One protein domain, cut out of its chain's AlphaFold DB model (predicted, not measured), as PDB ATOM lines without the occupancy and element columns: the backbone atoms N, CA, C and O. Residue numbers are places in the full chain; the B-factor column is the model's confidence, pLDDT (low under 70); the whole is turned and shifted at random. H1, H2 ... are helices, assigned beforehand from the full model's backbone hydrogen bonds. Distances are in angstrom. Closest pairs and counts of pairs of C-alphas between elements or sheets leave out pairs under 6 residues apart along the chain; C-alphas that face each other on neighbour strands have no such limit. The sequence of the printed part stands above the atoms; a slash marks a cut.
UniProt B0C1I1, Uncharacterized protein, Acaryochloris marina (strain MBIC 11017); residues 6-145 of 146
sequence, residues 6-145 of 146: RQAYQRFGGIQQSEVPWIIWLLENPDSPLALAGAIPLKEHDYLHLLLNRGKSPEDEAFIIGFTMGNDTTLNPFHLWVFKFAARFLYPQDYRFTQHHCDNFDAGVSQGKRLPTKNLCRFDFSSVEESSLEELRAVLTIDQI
ATOM      1  N   ARG A   6      32.427  -2.201  18.577       92.62
ATOM      2  CA  ARG A   6      33.293  -2.749  17.530       92.62
ATOM      3  C   ARG A   6      32.784  -2.447  16.124       92.62
ATOM      4  O   ARG A   6      33.570  -2.040  15.269       92.62
ATOM      5  N   GLN A   7      31.490  -2.651  15.878       93.12
ATOM      6  CA  GLN A   7      30.868  -2.378  14.578       93.12
ATOM      7  C   GLN A   7      30.907  -0.881  14.255       93.12
ATOM      8  O   GLN A   7      31.316  -0.494  13.158       93.12
ATOM      9  N   ALA A   8      30.570  -0.041  15.237       92.69
ATOM     10  CA  ALA A   8      30.632   1.407  15.105       92.69
ATOM     11  C   ALA A   8      32.059   1.887  14.790       92.69
ATOM     12  O   ALA A   8      32.243   2.712  13.898       92.69
ATOM     13  N   TYR A   9      33.078   1.323  15.446       92.00
ATOM     14  CA  TYR A   9      34.484   1.649  15.192       92.00
ATOM     15  C   TYR A   9      34.954   1.250  13.792       92.00
ATOM     16  O   TYR A   9      35.608   2.035  13.106       92.00
ATOM     17  N   GLN A  10      34.562   0.063  13.318       90.69
ATOM     18  CA  GLN A  10      34.842  -0.358  11.942       90.69
ATOM     19  C   GLN A  10      34.224   0.601  10.916       90.69
ATOM     20  O   GLN A  10      34.856   0.892   9.902       90.69
ATOM     21  N   ARG A  11      33.022   1.132  11.189       90.00
ATOM     22  CA  ARG A  11      32.364   2.134  10.336       90.00
ATOM     23  C   ARG A  11      33.009   3.516  10.435       90.00
ATOM     24  O   ARG A  11      33.091   4.219   9.433       90.00
ATOM     25  N   PHE A  12      33.449   3.908  11.630       87.19
ATOM     26  CA  PHE A  12      34.134   5.178  11.886       87.19
ATOM     27  C   PHE A  12      35.487   5.255  11.172       87.19
ATOM     28  O   PHE A  12      35.924   6.344  10.800       87.19
ATOM     29  N   GLY A  13      36.128   4.101  10.954       80.25
ATOM     30  CA  GLY A  13      37.398   3.972  10.245       80.25
ATOM     31  C   GLY A  13      38.523   4.629  11.033       80.25
ATOM     32  O   GLY A  13      38.911   5.744  10.700       80.25
ATOM     33  N   GLY A  14      38.977   3.976  12.106       69.00
ATOM     34  CA  GLY A  14      39.940   4.532  13.063       69.00
ATOM     35  C   GLY A  14      41.197   5.146  12.441       69.00
ATOM     36  O   GLY A  14      41.591   4.806  11.323       69.00
ATOM     37  N   ILE A  15      41.811   6.075  13.169       64.94
ATOM     38  CA  ILE A  15      43.005   6.796  12.709       64.94
ATOM     39  C   ILE A  15      44.242   5.901  12.880       64.94
ATOM     40  O   ILE A  15      44.385   5.202  13.886       64.94
ATOM     41  N   GLN A  16      45.153   5.887  11.899       59.59
ATOM     42  CA  GLN A  16      46.388   5.110  12.016       59.59
ATOM     43  C   GLN A  16      47.440   5.864  12.839       59.59
ATOM     44  O   GLN A  16      47.754   7.021  12.576       59.59
ATOM     45  N   GLN A  17      48.074   5.166  13.787       58.22
ATOM     46  CA  GLN A  17      49.152   5.707  14.630       58.22
ATOM     47  C   GLN A  17      50.306   6.334  13.830       58.22
ATOM     48  O   GLN A  17      50.915   7.299  14.282       58.22
ATOM     49  N   SER A  18      50.606   5.812  12.636       53.88
ATOM     50  CA  SER A  18      51.668   6.324  11.760       53.88
ATOM     51  C   SER A  18      51.432   7.749  11.254       53.88
ATOM     52  O   SER A  18      52.363   8.363  10.738       53.88
ATOM     53  N   GLU A  19      50.214   8.269  11.387       62.91
ATOM     54  CA  GLU A  19      49.836   9.614  10.950       62.91
ATOM     55  C   GLU A  19      49.988  10.655  12.070       62.91
ATOM     56  O   GLU A  19      49.871  11.849  11.815       62.91
ATOM     57  N   VAL A  20      50.287  10.229  13.306       68.94
ATOM     58  CA  VAL A  20      50.386  11.120  14.469       68.94
ATOM     59  C   VAL A  20      51.800  11.711  14.584       68.94
ATOM     60  O   VAL A  20      52.771  10.967  14.758       68.94
ATOM     61  N   PRO A  21      51.963  13.048  14.540       77.06
ATOM     62  CA  PRO A  21      53.250  13.697  14.765       77.06
ATOM     63  C   PRO A  21      53.894  13.318  16.107       77.06
ATOM     64  O   PRO A  21      53.226  13.239  17.135       77.06
ATOM     65  N   TRP A  22      55.225  13.188  16.127       69.38
ATOM     66  CA  TRP A  22      55.996  12.768  17.312       69.38
ATOM     67  C   TRP A  22      55.731  13.610  18.572       69.38
ATOM     68  O   TRP A  22      55.794  13.086  19.680       69.38
ATOM     69  N   ILE A  23      55.438  14.907  18.420       69.44
ATOM     70  CA  ILE A  23      55.160  15.804  19.550       69.44
ATOM     71  C   ILE A  23      53.787  15.534  20.179       69.44
ATOM     72  O   ILE A  23      53.640  15.655  21.390       69.44
ATOM     73  N   ILE A  24      52.817  15.115  19.361       77.25
ATOM     74  CA  ILE A  24      51.484  14.693  19.804       77.25
ATOM     75  C   ILE A  24      51.622  13.359  20.534       77.25
ATOM     76  O   ILE A  24      51.173  13.221  21.666       77.25
ATOM     77  N   TRP A  25      52.374  12.418  19.952       80.69
ATOM     78  CA  TRP A  25      52.719  11.165  20.623       80.69
ATOM     79  C   TRP A  25      53.383  11.403  21.990       80.69
ATOM     80  O   TRP A  25      52.999  10.792  22.979       80.69
ATOM     81  N   LEU A  26      54.334  12.335  22.080       71.75
ATOM     82  CA  LEU A  26      55.069  12.602  23.317       71.75
ATOM     83  C   LEU A  26      54.176  13.108  24.462       71.75
ATOM     84  O   LEU A  26      54.468  12.818  25.620       71.75
ATOM     85  N   LEU A  27      53.127  13.875  24.174       80.69
ATOM     86  CA  LEU A  27      52.274  14.463  25.213       80.69
ATOM     87  C   LEU A  27      51.006  13.653  25.482       80.69
ATOM     88  O   LEU A  27      50.490  13.701  26.597       80.69
ATOM     89  N   GLU A  28      50.510  12.919  24.489       79.12
ATOM     90  CA  GLU A  28      49.170  12.326  24.517       79.12
ATOM     91  C   GLU A  28      49.189  10.791  24.508       79.12
ATOM     92  O   GLU A  28      48.172  10.167  24.808       79.12
ATOM     93  N   ASN A  29      50.333  10.157  24.221       79.19
ATOM     94  CA  ASN A  29      50.445   8.701  24.233       79.19
ATOM     95  C   ASN A  29      50.784   8.163  25.640       79.19
ATOM     96  O   ASN A  29      51.778   8.608  26.215       79.19
ATOM     97  N   PRO A  30      50.042   7.170  26.171       79.12
ATOM     98  CA  PRO A  30      50.330   6.559  27.473       79.12
ATOM     99  C   PRO A  30      51.734   5.958  27.615       79.12
ATOM    100  O   PRO A  30      52.273   5.940  28.719       79.12
ATOM    101  N   ASP A  31      52.334   5.488  26.518       82.31
ATOM    102  CA  ASP A  31      53.678   4.895  26.508       82.31
ATOM    103  C   ASP A  31      54.794   5.956  26.533       82.31
ATOM    104  O   ASP A  31      55.981   5.629  26.613       82.31
ATOM    105  N   SER A  32      54.440   7.243  26.457       79.38
ATOM    106  CA  SER A  32      55.402   8.334  26.542       79.38
ATOM    107  C   SER A  32      55.842   8.589  27.992       79.38
ATOM    108  O   SER A  32      55.003   8.713  28.886       79.38
ATOM    109  N   PRO A  33      57.145   8.815  28.249       77.44
ATOM    110  CA  PRO A  33      57.624   9.213  29.575       77.44
ATOM    111  C   PRO A  33      57.150  10.614  30.000       77.44
ATOM    112  O   PRO A  33      57.295  10.977  31.165       77.44
ATOM    113  N   LEU A  34      56.629  11.414  29.062       80.94
ATOM    114  CA  LEU A  34      56.120  12.771  29.289       80.94
ATOM    115  C   LEU A  34      54.604  12.872  29.064       80.94
ATOM    116  O   LEU A  34      54.087  13.978  28.899       80.94
ATOM    117  N   ALA A  35      53.908  11.731  29.059       86.31
ATOM    118  CA  ALA A  35      52.464  11.669  28.912       86.31
ATOM    119  C   ALA A  35      51.769  12.586  29.930       86.31
ATOM    120  O   ALA A  35      51.992  12.493  31.143       86.31
ATOM    121  N   LEU A  36      50.923  13.484  29.434       90.12
ATOM    122  CA  LEU A  36      50.092  14.327  30.279       90.12
ATOM    123  C   LEU A  36      48.905  13.522  30.824       90.12
ATOM    124  O   LEU A  36      48.528  12.475  30.296       90.12
ATOM    125  N   ALA A  37      48.286  14.026  31.895       90.69
ATOM    126  CA  ALA A  37      47.031  13.461  32.394       90.69
ATOM    127  C   ALA A  37      45.991  13.395  31.267       90.69
ATOM    128  O   ALA A  37      45.844  14.363  30.525       90.69
ATOM    129  N   GLY A  38      45.265  12.284  31.166       89.62
ATOM    130  CA  GLY A  38      44.328  12.023  30.071       89.62
ATOM    131  C   GLY A  38      44.930  11.334  28.848       89.62
ATOM    132  O   GLY A  38      44.167  11.023  27.937       89.62
ATOM    133  N   ALA A  39      46.240  11.057  28.829       91.38
ATOM    134  CA  ALA A  39      46.856  10.245  27.783       91.38
ATOM    135  C   ALA A  39      46.133   8.898  27.649       91.38
ATOM    136  O   ALA A  39      45.927   8.192  28.640       91.38
ATOM    137  N   ILE A  40      45.736   8.562  26.426       91.00
ATOM    138  CA  ILE A  40      44.863   7.433  26.094       91.00
ATOM    139  C   ILE A  40      45.358   6.799  24.784       91.00
ATOM    140  O   ILE A  40      45.853   7.524  23.918       91.00
ATOM    141  N   PRO A  41      45.292   5.467  24.606       89.19
ATOM    142  CA  PRO A  41      45.686   4.884  23.331       89.19
ATOM    143  C   PRO A  41      44.679   5.249  22.224       89.19
ATOM    144  O   PRO A  41      43.508   5.525  22.487       89.19
ATOM    145  N   LEU A  42      45.139   5.293  20.966       86.75
ATOM    146  CA  LEU A  42      44.349   5.846  19.851       86.75
ATOM    147  C   LEU A  42      43.016   5.133  19.618       86.75
ATOM    148  O   LEU A  42      42.028   5.765  19.256       86.75
ATOM    149  N   LYS A  43      42.973   3.813  19.814       89.38
ATOM    150  CA  LYS A  43      41.750   3.035  19.602       89.38
ATOM    151  C   LYS A  43      40.673   3.445  20.609       89.38
ATOM    152  O   LYS A  43      39.523   3.661  20.244       89.38
ATOM    153  N   GLU A  44      41.063   3.587  21.869       92.25
ATOM    154  CA  GLU A  44      40.202   4.003  22.967       92.25
ATOM    155  C   GLU A  44      39.822   5.485  22.857       92.25
ATOM    156  O   GLU A  44      38.690   5.846  23.168       92.25
ATOM    157  N   HIS A  45      40.713   6.336  22.335       92.50
ATOM    158  CA  HIS A  45      40.385   7.716  21.947       92.50
ATOM    159  C   HIS A  45      39.248   7.757  20.921       92.50
ATOM    160  O   HIS A  45      38.244   8.442  21.124       92.50
ATOM    161  N   ASP A  46      39.350   6.954  19.862       91.62
ATOM    162  CA  ASP A  46      38.308   6.833  18.840       91.62
ATOM    163  C   ASP A  46      36.992   6.258  19.400       91.62
ATOM    164  O   ASP A  46      35.904   6.579  18.913       91.62
ATOM    165  N   TYR A  47      37.038   5.441  20.456       94.50
ATOM    166  CA  TYR A  47      35.822   5.014  21.152       94.50
ATOM    167  C   TYR A  47      35.120   6.170  21.857       94.50
ATOM    168  O   TYR A  47      33.889   6.215  21.866       94.50
ATOM    169  N   LEU A  48      35.861   7.130  22.409       95.25
ATOM    170  CA  LEU A  48      35.255   8.300  23.041       95.25
ATOM    171  C   LEU A  48      34.555   9.201  22.025       95.25
ATOM    172  O   LEU A  48      33.480   9.710  22.340       95.25
ATOM    173  N   HIS A  49      35.079   9.318  20.801       95.12
ATOM    174  CA  HIS A  49      34.367   9.967  19.694       95.12
ATOM    175  C   HIS A  49      32.981   9.355  19.481       95.12
ATOM    176  O   HIS A  49      31.964  10.051  19.492       95.12
ATOM    177  N   LEU A  50      32.919   8.027  19.386       94.75
ATOM    178  CA  LEU A  50      31.663   7.296  19.214       94.75
ATOM    179  C   LEU A  50      30.725   7.463  20.410       94.75
ATOM    180  O   LEU A  50      29.536   7.745  20.242       94.75
ATOM    181  N   LEU A  51      31.237   7.310  21.630       95.50
ATOM    182  CA  LEU A  51      30.426   7.389  22.842       95.50
ATOM    183  C   LEU A  51      29.877   8.799  23.077       95.50
ATOM    184  O   LEU A  51      28.741   8.919  23.535       95.50
ATOM    185  N   LEU A  52      30.613   9.841  22.693       95.81
ATOM    186  CA  LEU A  52      30.211  11.242  22.844       95.81
ATOM    187  C   LEU A  52      29.460  11.816  21.630       95.81
ATOM    188  O   LEU A  52      29.098  12.991  21.649       95.81
ATOM    189  N   ASN A  53      29.193  11.005  20.597       94.44
ATOM    190  CA  ASN A  53      28.599  11.438  19.323       94.44
ATOM    191  C   ASN A  53      29.387  12.579  18.647       94.44
ATOM    192  O   ASN A  53      28.805  13.565  18.192       94.44
ATOM    193  N   ARG A  54      30.714  12.445  18.591       93.69
ATOM    194  CA  ARG A  54      31.647  13.409  17.995       93.69
ATOM    195  C   ARG A  54      32.279  12.854  16.716       93.69
ATOM    196  O   ARG A  54      32.409  11.640  16.551       93.69
ATOM    197  N   GLY A  55      32.574  13.746  15.771       90.44
ATOM    198  CA  GLY A  55      33.247  13.434  14.512       90.44
ATOM    199  C   GLY A  55      34.757  13.663  14.594       90.44
ATOM    200  O   GLY A  55      35.314  13.810  15.666       90.44
ATOM    201  N   LYS A  56      35.432  13.727  13.442       88.44
ATOM    202  CA  LYS A  56      36.899  13.906  13.349       88.44
ATOM    203  C   LYS A  56      37.318  15.318  12.938       88.44
ATOM    204  O   LYS A  56      38.374  15.508  12.335       88.44
ATOM    205  N   SER A  57      36.442  16.307  13.119       90.19
ATOM    206  CA  SER A  57      36.823  17.684  12.800       90.19
ATOM    207  C   SER A  57      37.877  18.168  13.805       90.19
ATOM    208  O   SER A  57      37.916  17.661  14.927       90.19
ATOM    209  N   PRO A  58      38.721  19.155  13.461       89.38
ATOM    210  CA  PRO A  58      39.691  19.708  14.408       89.38
ATOM    211  C   PRO A  58      39.062  20.193  15.725       89.38
ATOM    212  O   PRO A  58      39.687  20.110  16.782       89.38
ATOM    213  N   GLU A  59      37.823  20.685  15.679       93.31
ATOM    214  CA  GLU A  59      37.053  21.093  16.854       93.31
ATOM    215  C   GLU A  59      36.647  19.902  17.725       93.31
ATOM    216  O   GLU A  59      36.776  19.972  18.948       93.31
ATOM    217  N   ASP A  60      36.181  18.818  17.105       93.69
ATOM    218  CA  ASP A  60      35.801  17.600  17.816       93.69
ATOM    219  C   ASP A  60      37.030  16.882  18.396       93.69
ATOM    220  O   ASP A  60      36.982  16.443  19.542       93.69
ATOM    221  N   GLU A  61      38.165  16.843  17.688       92.50
ATOM    222  CA  GLU A  61      39.423  16.324  18.245       92.50
ATOM    223  C   GLU A  61      39.875  17.144  19.457       92.50
ATOM    224  O   GLU A  61      40.174  16.590  20.517       92.50
ATOM    225  N   ALA A  62      39.853  18.477  19.349       94.56
ATOM    226  CA  ALA A  62      40.175  19.349  20.473       94.56
ATOM    227  C   ALA A  62      39.251  19.097  21.671       94.56
ATOM    228  O   ALA A  62      39.713  19.067  22.815       94.56
ATOM    229  N   PHE A  63      37.961  18.876  21.411       97.06
ATOM    230  CA  PHE A  63      36.986  18.522  22.429       97.06
ATOM    231  C   PHE A  63      37.299  17.179  23.097       97.06
ATOM    232  O   PHE A  63      37.305  17.124  24.326       97.06
ATOM    233  N   ILE A  64      37.574  16.114  22.334       96.00
ATOM    234  CA  ILE A  64      37.876  14.786  22.890       96.00
ATOM    235  C   ILE A  64      39.155  14.812  23.721       96.00
ATOM    236  O   ILE A  64      39.143  14.294  24.836       96.00
ATOM    237  N   ILE A  65      40.215  15.481  23.257       94.75
ATOM    238  CA  ILE A  65      41.449  15.622  24.043       94.75
ATOM    239  C   ILE A  65      41.169  16.397  25.337       94.75
ATOM    240  O   ILE A  65      41.577  16.004  26.429       94.75
ATOM    241  N   GLY A  66      40.400  17.485  25.258       96.94
ATOM    242  CA  GLY A  66      39.965  18.205  26.452       96.94
ATOM    243  C   GLY A  66      39.177  17.311  27.408       96.94
ATOM    244  O   GLY A  66      39.417  17.311  28.617       96.94
ATOM    245  N   PHE A  67      38.259  16.512  26.871       97.94
ATOM    246  CA  PHE A  67      37.428  15.588  27.627       97.94
ATOM    247  C   PHE A  67      38.248  14.507  28.334       97.94
ATOM    248  O   PHE A  67      38.046  14.297  29.533       97.94
ATOM    249  N   THR A  68      39.194  13.863  27.646       96.44
ATOM    250  CA  THR A  68      40.064  12.831  28.231       96.44
ATOM    251  C   THR A  68      40.912  13.406  29.357       96.44
ATOM    252  O   THR A  68      40.921  12.846  30.456       96.44
ATOM    253  N   MET A  69      41.532  14.572  29.140       97.12
ATOM    254  CA  MET A  69      42.274  15.291  30.178       97.12
ATOM    255  C   MET A  69      41.372  15.636  31.369       97.12
ATOM    256  O   MET A  69      41.729  15.376  32.514       97.12
ATOM    257  N   GLY A  70      40.186  16.199  31.118       97.31
ATOM    258  CA  GLY A  70      39.222  16.586  32.153       97.31
ATOM    259  C   GLY A  70      38.654  15.416  32.957       97.31
ATOM    260  O   GLY A  70      38.253  15.601  34.110       97.31
ATOM    261  N   ASN A  71      38.600  14.226  32.361       97.56
ATOM    262  CA  ASN A  71      38.111  13.012  32.999       97.56
ATOM    263  C   ASN A  71      39.168  12.306  33.869       97.56
ATOM    264  O   ASN A  71      38.812  11.525  34.757       97.56
ATOM    265  N   ASP A  72      40.452  12.590  33.654       97.00
ATOM    266  CA  ASP A  72      41.541  12.032  34.448       97.00
ATOM    267  C   ASP A  72      41.652  12.733  35.813       97.00
ATOM    268  O   ASP A  72      41.864  13.941  35.921       97.00
ATOM    269  N   THR A  73      41.549  11.956  36.891       95.69
ATOM    270  CA  THR A  73      41.672  12.458  38.273       95.69
ATOM    271  C   THR A  73      43.058  12.996  38.622       95.69
ATOM    272  O   THR A  73      43.196  13.736  39.593       95.69
ATOM    273  N   THR A  74      44.080  12.654  37.839       94.56
ATOM    274  CA  THR A  74      45.454  13.152  38.011       94.56
ATOM    275  C   THR A  74      45.686  14.511  37.341       94.56
ATOM    276  O   THR A  74      46.774  15.086  37.448       94.56
ATOM    277  N   LEU A  75      44.671  15.055  36.654       95.38
ATOM    278  CA  LEU A  75      44.756  16.349  35.992       95.38
ATOM    279  C   LEU A  75      45.054  17.471  36.993       95.38
ATOM    280  O   LEU A  75      44.337  17.676  37.970       95.38
ATOM    281  N   ASN A  76      46.057  18.285  36.670       93.31
ATOM    282  CA  ASN A  76      46.327  19.545  37.348       93.31
ATOM    283  C   ASN A  76      46.303  20.718  36.339       93.31
ATOM    284  O   ASN A  76      46.399  20.500  35.128       93.31
ATOM    285  N   PRO A  77      46.178  21.977  36.803       93.44
ATOM    286  CA  PRO A  77      46.145  23.141  35.913       93.44
ATOM    287  C   PRO A  77      47.410  23.331  35.064       93.44
ATOM    288  O   PRO A  77      47.333  23.912  33.983       93.44
ATOM    289  N   PHE A  78      48.561  22.835  35.527       92.56
ATOM    290  CA  PHE A  78      49.814  22.922  34.781       92.56
ATOM    291  C   PHE A  78      49.773  22.052  33.519       92.56
ATOM    292  O   PHE A  78      50.174  22.529  32.462       92.56
ATOM    293  N   HIS A  79      49.194  20.846  33.575       92.56
ATOM    294  CA  HIS A  79      48.990  20.005  32.388       92.56
ATOM    295  C   HIS A  79      48.164  20.720  31.312       92.56
ATOM    296  O   HIS A  79      48.549  20.717  30.147       92.56
ATOM    297  N   LEU A  80      47.069  21.388  31.701       94.06
ATOM    298  CA  LEU A  80      46.228  22.145  30.763       94.06
ATOM    299  C   LEU A  80      47.001  23.292  30.108       94.06
ATOM    300  O   LEU A  80      46.857  23.542  28.913       94.06
ATOM    301  N   TRP A  81      47.819  23.995  30.891       94.25
ATOM    302  CA  TRP A  81      48.640  25.085  30.380       94.25
ATOM    303  C   TRP A  81      49.718  24.582  29.412       94.25
ATOM    304  O   TRP A  81      49.838  25.123  28.313       94.25
ATOM    305  N   VAL A  82      50.448  23.519  29.780       92.62
ATOM    306  CA  VAL A  82      51.472  22.887  28.929       92.62
ATOM    307  C   VAL A  82      50.860  22.397  27.623       92.62
ATOM    308  O   VAL A  82      51.388  22.707  26.556       92.62
ATOM    309  N   PHE A  83      49.726  21.694  27.697       93.88
ATOM    310  CA  PHE A  83      49.034  21.186  26.518       93.88
ATOM    311  C   PHE A  83      48.645  22.319  25.569       93.88
ATOM    312  O   PHE A  83      49.055  22.321  24.411       93.88
ATOM    313  N   LYS A  84      47.923  23.339  26.058       94.06
ATOM    314  CA  LYS A  84      47.504  24.469  25.214       94.06
ATOM    315  C   LYS A  84      48.693  25.205  24.611       94.06
ATOM    316  O   LYS A  84      48.624  25.622  23.458       94.06
ATOM    317  N   PHE A  85      49.779  25.372  25.365       93.56
ATOM    318  CA  PHE A  85      50.999  25.986  24.851       93.56
ATOM    319  C   PHE A  85      51.596  25.158  23.703       93.56
ATOM    320  O   PHE A  85      51.859  25.696  22.626       93.56
ATOM    321  N   ALA A  86      51.749  23.845  23.893       91.56
ATOM    322  CA  ALA A  86      52.259  22.953  22.859       91.56
ATOM    323  C   ALA A  86      51.348  22.931  21.620       91.56
ATOM    324  O   ALA A  86      51.823  23.179  20.510       91.56
ATOM    325  N   ALA A  87      50.041  22.760  21.814       91.25
ATOM    326  CA  ALA A  87      49.050  22.726  20.745       91.25
ATOM    327  C   ALA A  87      48.993  24.037  19.942       91.25
ATOM    328  O   ALA A  87      48.762  24.026  18.734       91.25
ATOM    329  N   ARG A  88      49.234  25.190  20.581       92.69
ATOM    330  CA  ARG A  88      49.211  26.507  19.922       92.69
ATOM    331  C   ARG A  88      50.500  26.861  19.193       92.69
ATOM    332  O   ARG A  88      50.430  27.557  18.182       92.69
ATOM    333  N   PHE A  89      51.655  26.441  19.703       90.62
ATOM    334  CA  PHE A  89      52.942  26.975  19.244       90.62
ATOM    335  C   PHE A  89      53.919  25.918  18.734       90.62
ATOM    336  O   PHE A  89      54.739  26.233  17.875       90.62
ATOM    337  N   LEU A  90      53.837  24.685  19.230       88.62
ATOM    338  CA  LEU A  90      54.805  23.630  18.930       88.62
ATOM    339  C   LEU A  90      54.263  22.588  17.948       88.62
ATOM    340  O   LEU A  90      55.046  21.964  17.232       88.62
ATOM    341  N   TYR A  91      52.942  22.406  17.885       88.25
ATOM    342  CA  TYR A  91      52.336  21.441  16.970       88.25
ATOM    343  C   TYR A  91      52.535  21.860  15.497       88.25
ATOM    344  O   TYR A  91      52.591  23.068  15.186       88.25
ATOM    345  N   PRO A  92      52.651  20.880  14.573       86.69
ATOM    346  CA  PRO A  92      52.682  21.136  13.135       86.69
ATOM    347  C   PRO A  92      51.448  21.915  12.680       86.69
ATOM    348  O   PRO A  92      50.417  21.895  13.346       86.69
ATOM    349  N   GLN A  93      51.550  22.601  11.541       84.81
ATOM    350  CA  GLN A  93      50.514  23.530  11.080       84.81
ATOM    351  C   GLN A  93      49.117  22.896  11.008       84.81
ATOM    352  O   GLN A  93      48.164  23.534  11.445       84.81
ATOM    353  N   ASP A  94      49.020  21.647  10.552       84.44
ATOM    354  CA  ASP A  94      47.742  20.942  10.380       84.44
ATOM    355  C   ASP A  94      47.077  20.541  11.709       84.44
ATOM    356  O   ASP A  94      45.867  20.347  11.762       84.44
ATOM    357  N   TYR A  95      47.849  20.485  12.799       83.12
ATOM    358  CA  TYR A  95      47.384  20.112  14.144       83.12
ATOM    359  C   TYR A  95      47.389  21.293  15.116       83.12
ATOM    360  O   TYR A  95      47.063  21.153  16.295       83.12
ATOM    361  N   ARG A  96      47.807  22.472  14.651       90.06
ATOM    362  CA  ARG A  96      47.954  23.642  15.504       90.06
ATOM    363  C   ARG A  96      46.585  24.170  15.894       90.06
ATOM    364  O   ARG A  96      45.760  24.512  15.049       90.06
ATOM    365  N   PHE A  97      46.362  24.313  17.193       92.12
ATOM    366  CA  PHE A  97      45.091  24.813  17.692       92.12
ATOM    367  C   PHE A  97      44.894  26.271  17.292       92.12
ATOM    368  O   PHE A  97      45.823  27.078  17.331       92.12
ATOM    369  N   THR A  98      43.667  26.633  16.934       94.44
ATOM    370  CA  THR A  98      43.211  28.025  16.888       94.44
ATOM    371  C   THR A  98      42.650  28.422  18.256       94.44
ATOM    372  O   THR A  98      42.540  27.584  19.151       94.44
ATOM    373  N   GLN A  99      42.273  29.692  18.445       94.38
ATOM    374  CA  GLN A  99      41.536  30.073  19.657       94.38
ATOM    375  C   GLN A  99      40.218  29.293  19.767       94.38
ATOM    376  O   GLN A  99      39.893  28.796  20.837       94.38
ATOM    377  N   HIS A 100      39.528  29.091  18.642       95.50
ATOM    378  CA  HIS A 100      38.299  28.308  18.604       95.50
ATOM    379  C   HIS A 100      38.521  26.849  19.034       95.50
ATOM    380  O   HIS A 100      37.708  26.286  19.764       95.50
ATOM    381  N   HIS A 101      39.645  26.235  18.651       95.88
ATOM    382  CA  HIS A 101      39.985  24.885  19.118       95.88
ATOM    383  C   HIS A 101      40.271  24.872  20.628       95.88
ATOM    384  O   HIS A 101      39.831  23.958  21.317       95.88
ATOM    385  N   CYS A 102      40.936  25.901  21.172       95.56
ATOM    386  CA  CYS A 102      41.118  26.036  22.623       95.56
ATOM    387  C   CYS A 102      39.783  26.135  23.376       95.56
ATOM    388  O   CYS A 102      39.652  25.544  24.445       95.56
ATOM    389  N   ASP A 103      38.799  26.844  22.821       97.44
ATOM    390  CA  ASP A 103      37.477  26.982  23.438       97.44
ATOM    391  C   ASP A 103      36.725  25.634  23.444       97.44
ATOM    392  O   ASP A 103      36.132  25.254  24.457       97.44
ATOM    393  N   ASN A 104      36.807  24.864  22.349       97.38
ATOM    394  CA  ASN A 104      36.259  23.501  22.277       97.38
ATOM    395  C   ASN A 104      36.970  22.545  23.245       97.38
ATOM    396  O   ASN A 104      36.316  21.768  23.940       97.38
ATOM    397  N   PHE A 105      38.294  22.647  23.354       97.44
ATOM    398  CA  PHE A 105      39.076  21.913  24.344       97.44
ATOM    399  C   PHE A 105      38.622  22.229  25.773       97.44
ATOM    400  O   PHE A 105      38.389  21.317  26.563       97.44
ATOM    401  N   ASP A 106      38.425  23.504  26.114       97.88
ATOM    402  CA  ASP A 106      37.948  23.900  27.443       97.88
ATOM    403  C   ASP A 106      36.529  23.394  27.737       97.88
ATOM    404  O   ASP A 106      36.240  22.965  28.863       97.88
ATOM    405  N   ALA A 107      35.656  23.376  26.726       97.94
ATOM    406  CA  ALA A 107      34.342  22.752  26.827       97.94
ATOM    407  C   ALA A 107      34.454  21.241  27.101       97.94
ATOM    408  O   ALA A 107      33.768  20.733  27.996       97.94
ATOM    409  N   GLY A 108      35.366  20.554  26.405       97.75
ATOM    410  CA  GLY A 108      35.706  19.150  26.633       97.75
ATOM    411  C   GLY A 108      36.169  18.902  28.067       97.75
ATOM    412  O   GLY A 108      35.574  18.089  28.775       97.75
ATOM    413  N   VAL A 109      37.150  19.673  28.557       98.06
ATOM    414  CA  VAL A 109      37.662  19.579  29.939       98.06
ATOM    415  C   VAL A 109      36.537  19.739  30.956       98.06
ATOM    416  O   VAL A 109      36.443  18.972  31.917       98.06
ATOM    417  N   SER A 110      35.672  20.734  30.761       97.44
ATOM    418  CA  SER A 110      34.529  20.981  31.641       97.44
ATOM    419  C   SER A 110      33.549  19.805  31.653       97.44
ATOM    420  O   SER A 110      33.079  19.397  32.717       97.44
ATOM    421  N   GLN A 111      33.247  19.215  30.493       97.50
ATOM    422  CA  GLN A 111      32.359  18.055  30.414       97.50
ATOM    423  C   GLN A 111      32.999  16.792  31.020       97.50
ATOM    424  O   GLN A 111      32.356  16.131  31.835       97.50
ATOM    425  N   GLY A 112      34.276  16.511  30.739       97.12
ATOM    426  CA  GLY A 112      35.008  15.380  31.326       97.12
ATOM    427  C   GLY A 112      35.085  15.453  32.856       97.12
ATOM    428  O   GLY A 112      34.929  14.443  33.552       97.12
ATOM    429  N   LYS A 113      35.211  16.668  33.408       96.69
ATOM    430  CA  LYS A 113      35.139  16.920  34.856       96.69
ATOM    431  C   LYS A 113      33.761  16.641  35.453       96.69
ATOM    432  O   LYS A 113      33.703  16.226  36.610       96.69
ATOM    433  N   ARG A 114      32.675  16.825  34.699       96.00
ATOM    434  CA  ARG A 114      31.303  16.562  35.166       96.00
ATOM    435  C   ARG A 114      30.926  15.084  35.146       96.00
ATOM    436  O   ARG A 114      30.115  14.689  35.974       96.00
ATOM    437  N   LEU A 115      31.517  14.279  34.258       96.44
ATOM    438  CA  LEU A 115      31.203  12.850  34.168       96.44
ATOM    439  C   LEU A 115      31.513  12.128  35.498       96.44
ATOM    440  O   LEU A 115      32.658  12.221  35.949       96.44
ATOM    441  N   PRO A 116      30.564  11.408  36.125       94.81
ATOM    442  CA  PRO A 116      30.820  10.669  37.364       94.81
ATOM    443  C   PRO A 116      31.875   9.569  37.212       94.81
ATOM    444  O   PRO A 116      32.779   9.467  38.042       94.81
ATOM    445  N   THR A 117      31.802   8.785  36.134       95.38
ATOM    446  CA  THR A 117      32.821   7.780  35.801       95.38
ATOM    447  C   THR A 117      34.123   8.468  35.403       95.38
ATOM    448  O   THR A 117      34.153   9.265  34.466       95.38
ATOM    449  N   LYS A 118      35.210   8.182  36.127       96.00
ATOM    450  CA  LYS A 118      36.522   8.818  35.943       96.00
ATOM    451  C   LYS A 118      37.561   7.875  35.362       96.00
ATOM    452  O   LYS A 118      37.419   6.660  35.447       96.00
ATOM    453  N   ASN A 119      38.658   8.467  34.885       95.88
ATOM    454  CA  ASN A 119      39.831   7.762  34.377       95.88
ATOM    455  C   ASN A 119      39.510   6.838  33.193       95.88
ATOM    456  O   ASN A 119      40.082   5.755  33.084       95.88
ATOM    457  N   LEU A 120      38.632   7.281  32.285       94.81
ATOM    458  CA  LEU A 120      38.309   6.555  31.052       94.81
ATOM    459  C   LEU A 120      39.545   6.291  30.181       94.81
ATOM    460  O   LEU A 120      39.592   5.283  29.489       94.81
ATOM    461  N   CYS A 121      40.587   7.120  30.289       92.31
ATOM    462  CA  CYS A 121      41.893   6.877  29.671       92.31
ATOM    463  C   CYS A 121      42.587   5.576  30.122       92.31
ATOM    464  O   CYS A 121      43.513   5.119  29.462       92.31
ATOM    465  N   ARG A 122      42.149   4.976  31.238       93.06
ATOM    466  CA  ARG A 122      42.662   3.713  31.800       93.06
ATOM    467  C   ARG A 122      41.612   2.597  31.793       93.06
ATOM    468  O   ARG A 122      41.839   1.548  32.390       93.06
ATOM    469  N   PHE A 123      40.445   2.842  31.198       93.00
ATOM    470  CA  PHE A 123      39.355   1.874  31.159       93.00
ATOM    471  C   PHE A 123      39.651   0.768  30.135       93.00
ATOM    472  O   PHE A 123      40.097   1.049  29.025       93.00
ATOM    473  N   ASP A 124      39.389  -0.487  30.503       92.44
ATOM    474  CA  ASP A 124      39.604  -1.636  29.618       92.44
ATOM    475  C   ASP A 124      38.422  -1.820  28.656       92.44
ATOM    476  O   ASP A 124      37.480  -2.580  28.912       92.44
ATOM    477  N   PHE A 125      38.489  -1.124  27.521       92.25
ATOM    478  CA  PHE A 125      37.479  -1.220  26.470       92.25
ATOM    479  C   PHE A 125      37.435  -2.588  25.780       92.25
ATOM    480  O   PHE A 125      36.398  -2.928  25.210       92.25
ATOM    481  N   SER A 126      38.497  -3.399  25.863       90.88
ATOM    482  CA  SER A 126      38.539  -4.714  25.208       90.88
ATOM    483  C   SER A 126      37.460  -5.663  25.740       90.88
ATOM    484  O   SER A 126      36.927  -6.497  25.007       90.88
ATOM    485  N   SER A 127      37.073  -5.477  27.005       91.06
ATOM    486  CA  SER A 127      36.040  -6.259  27.685       91.06
ATOM    487  C   SER A 127      34.604  -5.924  27.256       91.06
ATOM    488  O   SER A 127      33.682  -6.679  27.570       91.06
ATOM    489  N   VAL A 128      34.402  -4.821  26.528       92.94
ATOM    490  CA  VAL A 128      33.073  -4.269  26.208       92.94
ATOM    491  C   VAL A 128      32.862  -3.963  24.722       92.94
ATOM    492  O   VAL A 128      31.859  -3.362  24.348       92.94
ATOM    493  N   GLU A 129      33.769  -4.391  23.841       92.62
ATOM    494  CA  GLU A 129      33.682  -4.094  22.399       92.62
ATOM    495  C   GLU A 129      32.405  -4.635  21.730       92.62
ATOM    496  O   GLU A 129      31.937  -4.083  20.731       92.62
ATOM    497  N   GLU A 130      31.830  -5.702  22.282       95.00
ATOM    498  CA  GLU A 130      30.611  -6.335  21.767       95.00
ATOM    499  C   GLU A 130      29.322  -5.732  22.363       95.00
ATOM    500  O   GLU A 130      28.230  -6.017  21.871       95.00
ATOM    501  N   SER A 131      29.430  -4.873  23.382       94.81
ATOM    502  CA  SER A 131      28.293  -4.144  23.949       94.81
ATOM    503  C   SER A 131      27.802  -3.058  22.994       94.81
ATOM    504  O   SER A 131      28.573  -2.490  22.211       94.81
ATOM    505  N   SER A 132      26.506  -2.746  23.057       95.88
ATOM    506  CA  SER A 132      25.945  -1.654  22.260       95.88
ATOM    507  C   SER A 132      26.409  -0.285  22.763       95.88
ATOM    508  O   SER A 132      26.700  -0.100  23.947       95.88
ATOM    509  N   LEU A 133      26.441   0.711  21.870       94.31
ATOM    510  CA  LEU A 133      26.791   2.086  22.256       94.31
ATOM    511  C   LEU A 133      25.852   2.657  23.331       94.31
ATOM    512  O   LEU A 133      26.287   3.430  24.181       94.31
ATOM    513  N   GLU A 134      24.569   2.295  23.293       94.25
ATOM    514  CA  GLU A 134      23.569   2.743  24.266       94.25
ATOM    515  C   GLU A 134      23.839   2.164  25.659       94.25
ATOM    516  O   GLU A 134      23.934   2.917  26.628       94.25
ATOM    517  N   GLU A 135      24.056   0.848  25.747       94.69
ATOM    518  CA  GLU A 135      24.412   0.181  27.005       94.69
ATOM    519  C   GLU A 135      25.698   0.765  27.590       94.69
ATOM    520  O   GLU A 135      25.760   1.052  28.785       94.69
ATOM    521  N   LEU A 136      26.712   0.998  26.753       94.50
ATOM    522  CA  LEU A 136      27.980   1.550  27.218       94.50
ATOM    523  C   LEU A 136      27.855   2.980  27.718       94.50
ATOM    524  O   LEU A 136      28.450   3.315  28.740       94.50
ATOM    525  N   ARG A 137      27.068   3.821  27.040       95.81
ATOM    526  CA  ARG A 137      26.806   5.182  27.519       95.81
ATOM    527  C   ARG A 137      26.141   5.160  28.888       95.81
ATOM    528  O   ARG A 137      26.586   5.908  29.751       95.81
ATOM    529  N   ALA A 138      25.162   4.283  29.100       94.94
ATOM    530  CA  ALA A 138      24.492   4.141  30.387       94.94
ATOM    531  C   ALA A 138      25.441   3.622  31.484       94.94
ATOM    532  O   ALA A 138      25.526   4.205  32.563       94.94
ATOM    533  N   VAL A 139      26.207   2.559  31.205       93.44
ATOM    534  CA  VAL A 139      27.156   1.963  32.167       93.44
ATOM    535  C   VAL A 139      28.259   2.949  32.551       93.44
ATOM    536  O   VAL A 139      28.616   3.055  33.722       93.44
ATOM    537  N   LEU A 140      28.779   3.701  31.580       93.88
ATOM    538  CA  LEU A 140      29.811   4.709  31.806       93.88
ATOM    539  C   LEU A 140      29.234   6.061  32.245       93.88
ATOM    540  O   LEU A 140      30.007   6.989  32.480       93.88
ATOM    541  N   THR A 141      27.913   6.185  32.414       95.25
ATOM    542  CA  THR A 141      27.188   7.421  32.782       95.25
ATOM    543  C   THR A 141      27.372   8.590  31.803       95.25
ATOM    544  O   THR A 141      27.190   9.752  32.162       95.25
ATOM    545  N   ILE A 142      27.772   8.299  30.563       93.12
ATOM    546  CA  ILE A 142      27.997   9.291  29.500       93.12
ATOM    547  C   ILE A 142      26.667   9.892  29.033       93.12
ATOM    548  O   ILE A 142      26.603  11.069  28.699       93.12
ATOM    549  N   ASP A 143      25.588   9.120  29.073       91.75
ATOM    550  CA  ASP A 143      24.224   9.579  28.798       91.75
ATOM    551  C   ASP A 143      23.777  10.767  29.672       91.75
ATOM    552  O   ASP A 143      22.945  11.559  29.246       91.75
ATOM    553  N   GLN A 144      24.366  10.948  30.857       90.12
ATOM    554  CA  GLN A 144      24.048  12.058  31.766       90.12
ATOM    555  C   GLN A 144      24.683  13.398  31.362       90.12
ATOM    556  O   GLN A 144      24.364  14.436  31.946       90.12
ATOM    557  N   ILE A 145      25.630  13.381  30.421       88.69
ATOM    558  CA  ILE A 145      26.384  14.566  29.987       88.69
ATOM    559  C   ILE A 145      26.221  14.883  28.495       88.69
ATOM    560  O   ILE A 145      26.776  15.898  28.059       88.69
TER     561      ILE A 145
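Overview. This is residues 6 to 145 of the 146 residues of an uncharacterized protein of Acaryochloris marina (strain MBIC 11017) (UniProt B0C1I1). H4 and H6 lie side by side, running the same way as a close core pair, with H5 beside them more loosely, running the opposite way, and short H2 near H5. H3 crosses H4, and the short helices H1, H7 and H8 gather round H3 toward the other end of the long axis. The 140 printed residues have eight named helices, H1 to H8 in order, and no named strand: all helix. The whole is compact and rounded, with a radius of gyration of the C-alphas of 14.2 A and spans of 40 by 30 by 29 A.

Arrangement. Start with H1, residues 6 to 12: it touches H3, residues 42 to 51, about perpendicular at 90 degrees, the closest C-alphas being Tyr 9 and Tyr 47, 7.0 A apart. H2, residues 22 to 28, is close but not clearly touching to H5, residues 77 to 90; their closest C-alphas, Leu 27 and Phe 83, are 7.6 A apart. H3 is the hub, touching three helices. H4, residues 58 to 71, touches it with residues 60 to 64 alone, closest at C-alphas 49 and 64, 6.8 A. H4 touches H6, residues 99 to 114, at a shallow tilt of 33 degrees, only just short of steep, with closest C-alphas 70 and 109 at 4.0 A. H7, residues 125 to 128, is close but not clearly touching to H3, with closest C-alphas 44 and 125 at 6.9 A. H8, residues 133 to 139, touches H3, with closest C-alphas 51 and 137 at 6.3 A. Every O i to N i+4 pair is within hydrogen-bond range in H1 to H6 and H8; H7 is too short for one.

Along the chain. Find C-alpha 6 at (33.293, -2.749, 17.530), where H1 begins. H4 runs 19.8 A, H5 19.1 A and H6 23.0 A. H8 ends at C-alpha 139, (27.156, 1.963, 32.167).

Size, cuts and confidence. The printed part has no cut. The link from H2 to H3 is long. Look for pLDDT under 70 at residues 14 to 20 and 22 to 23.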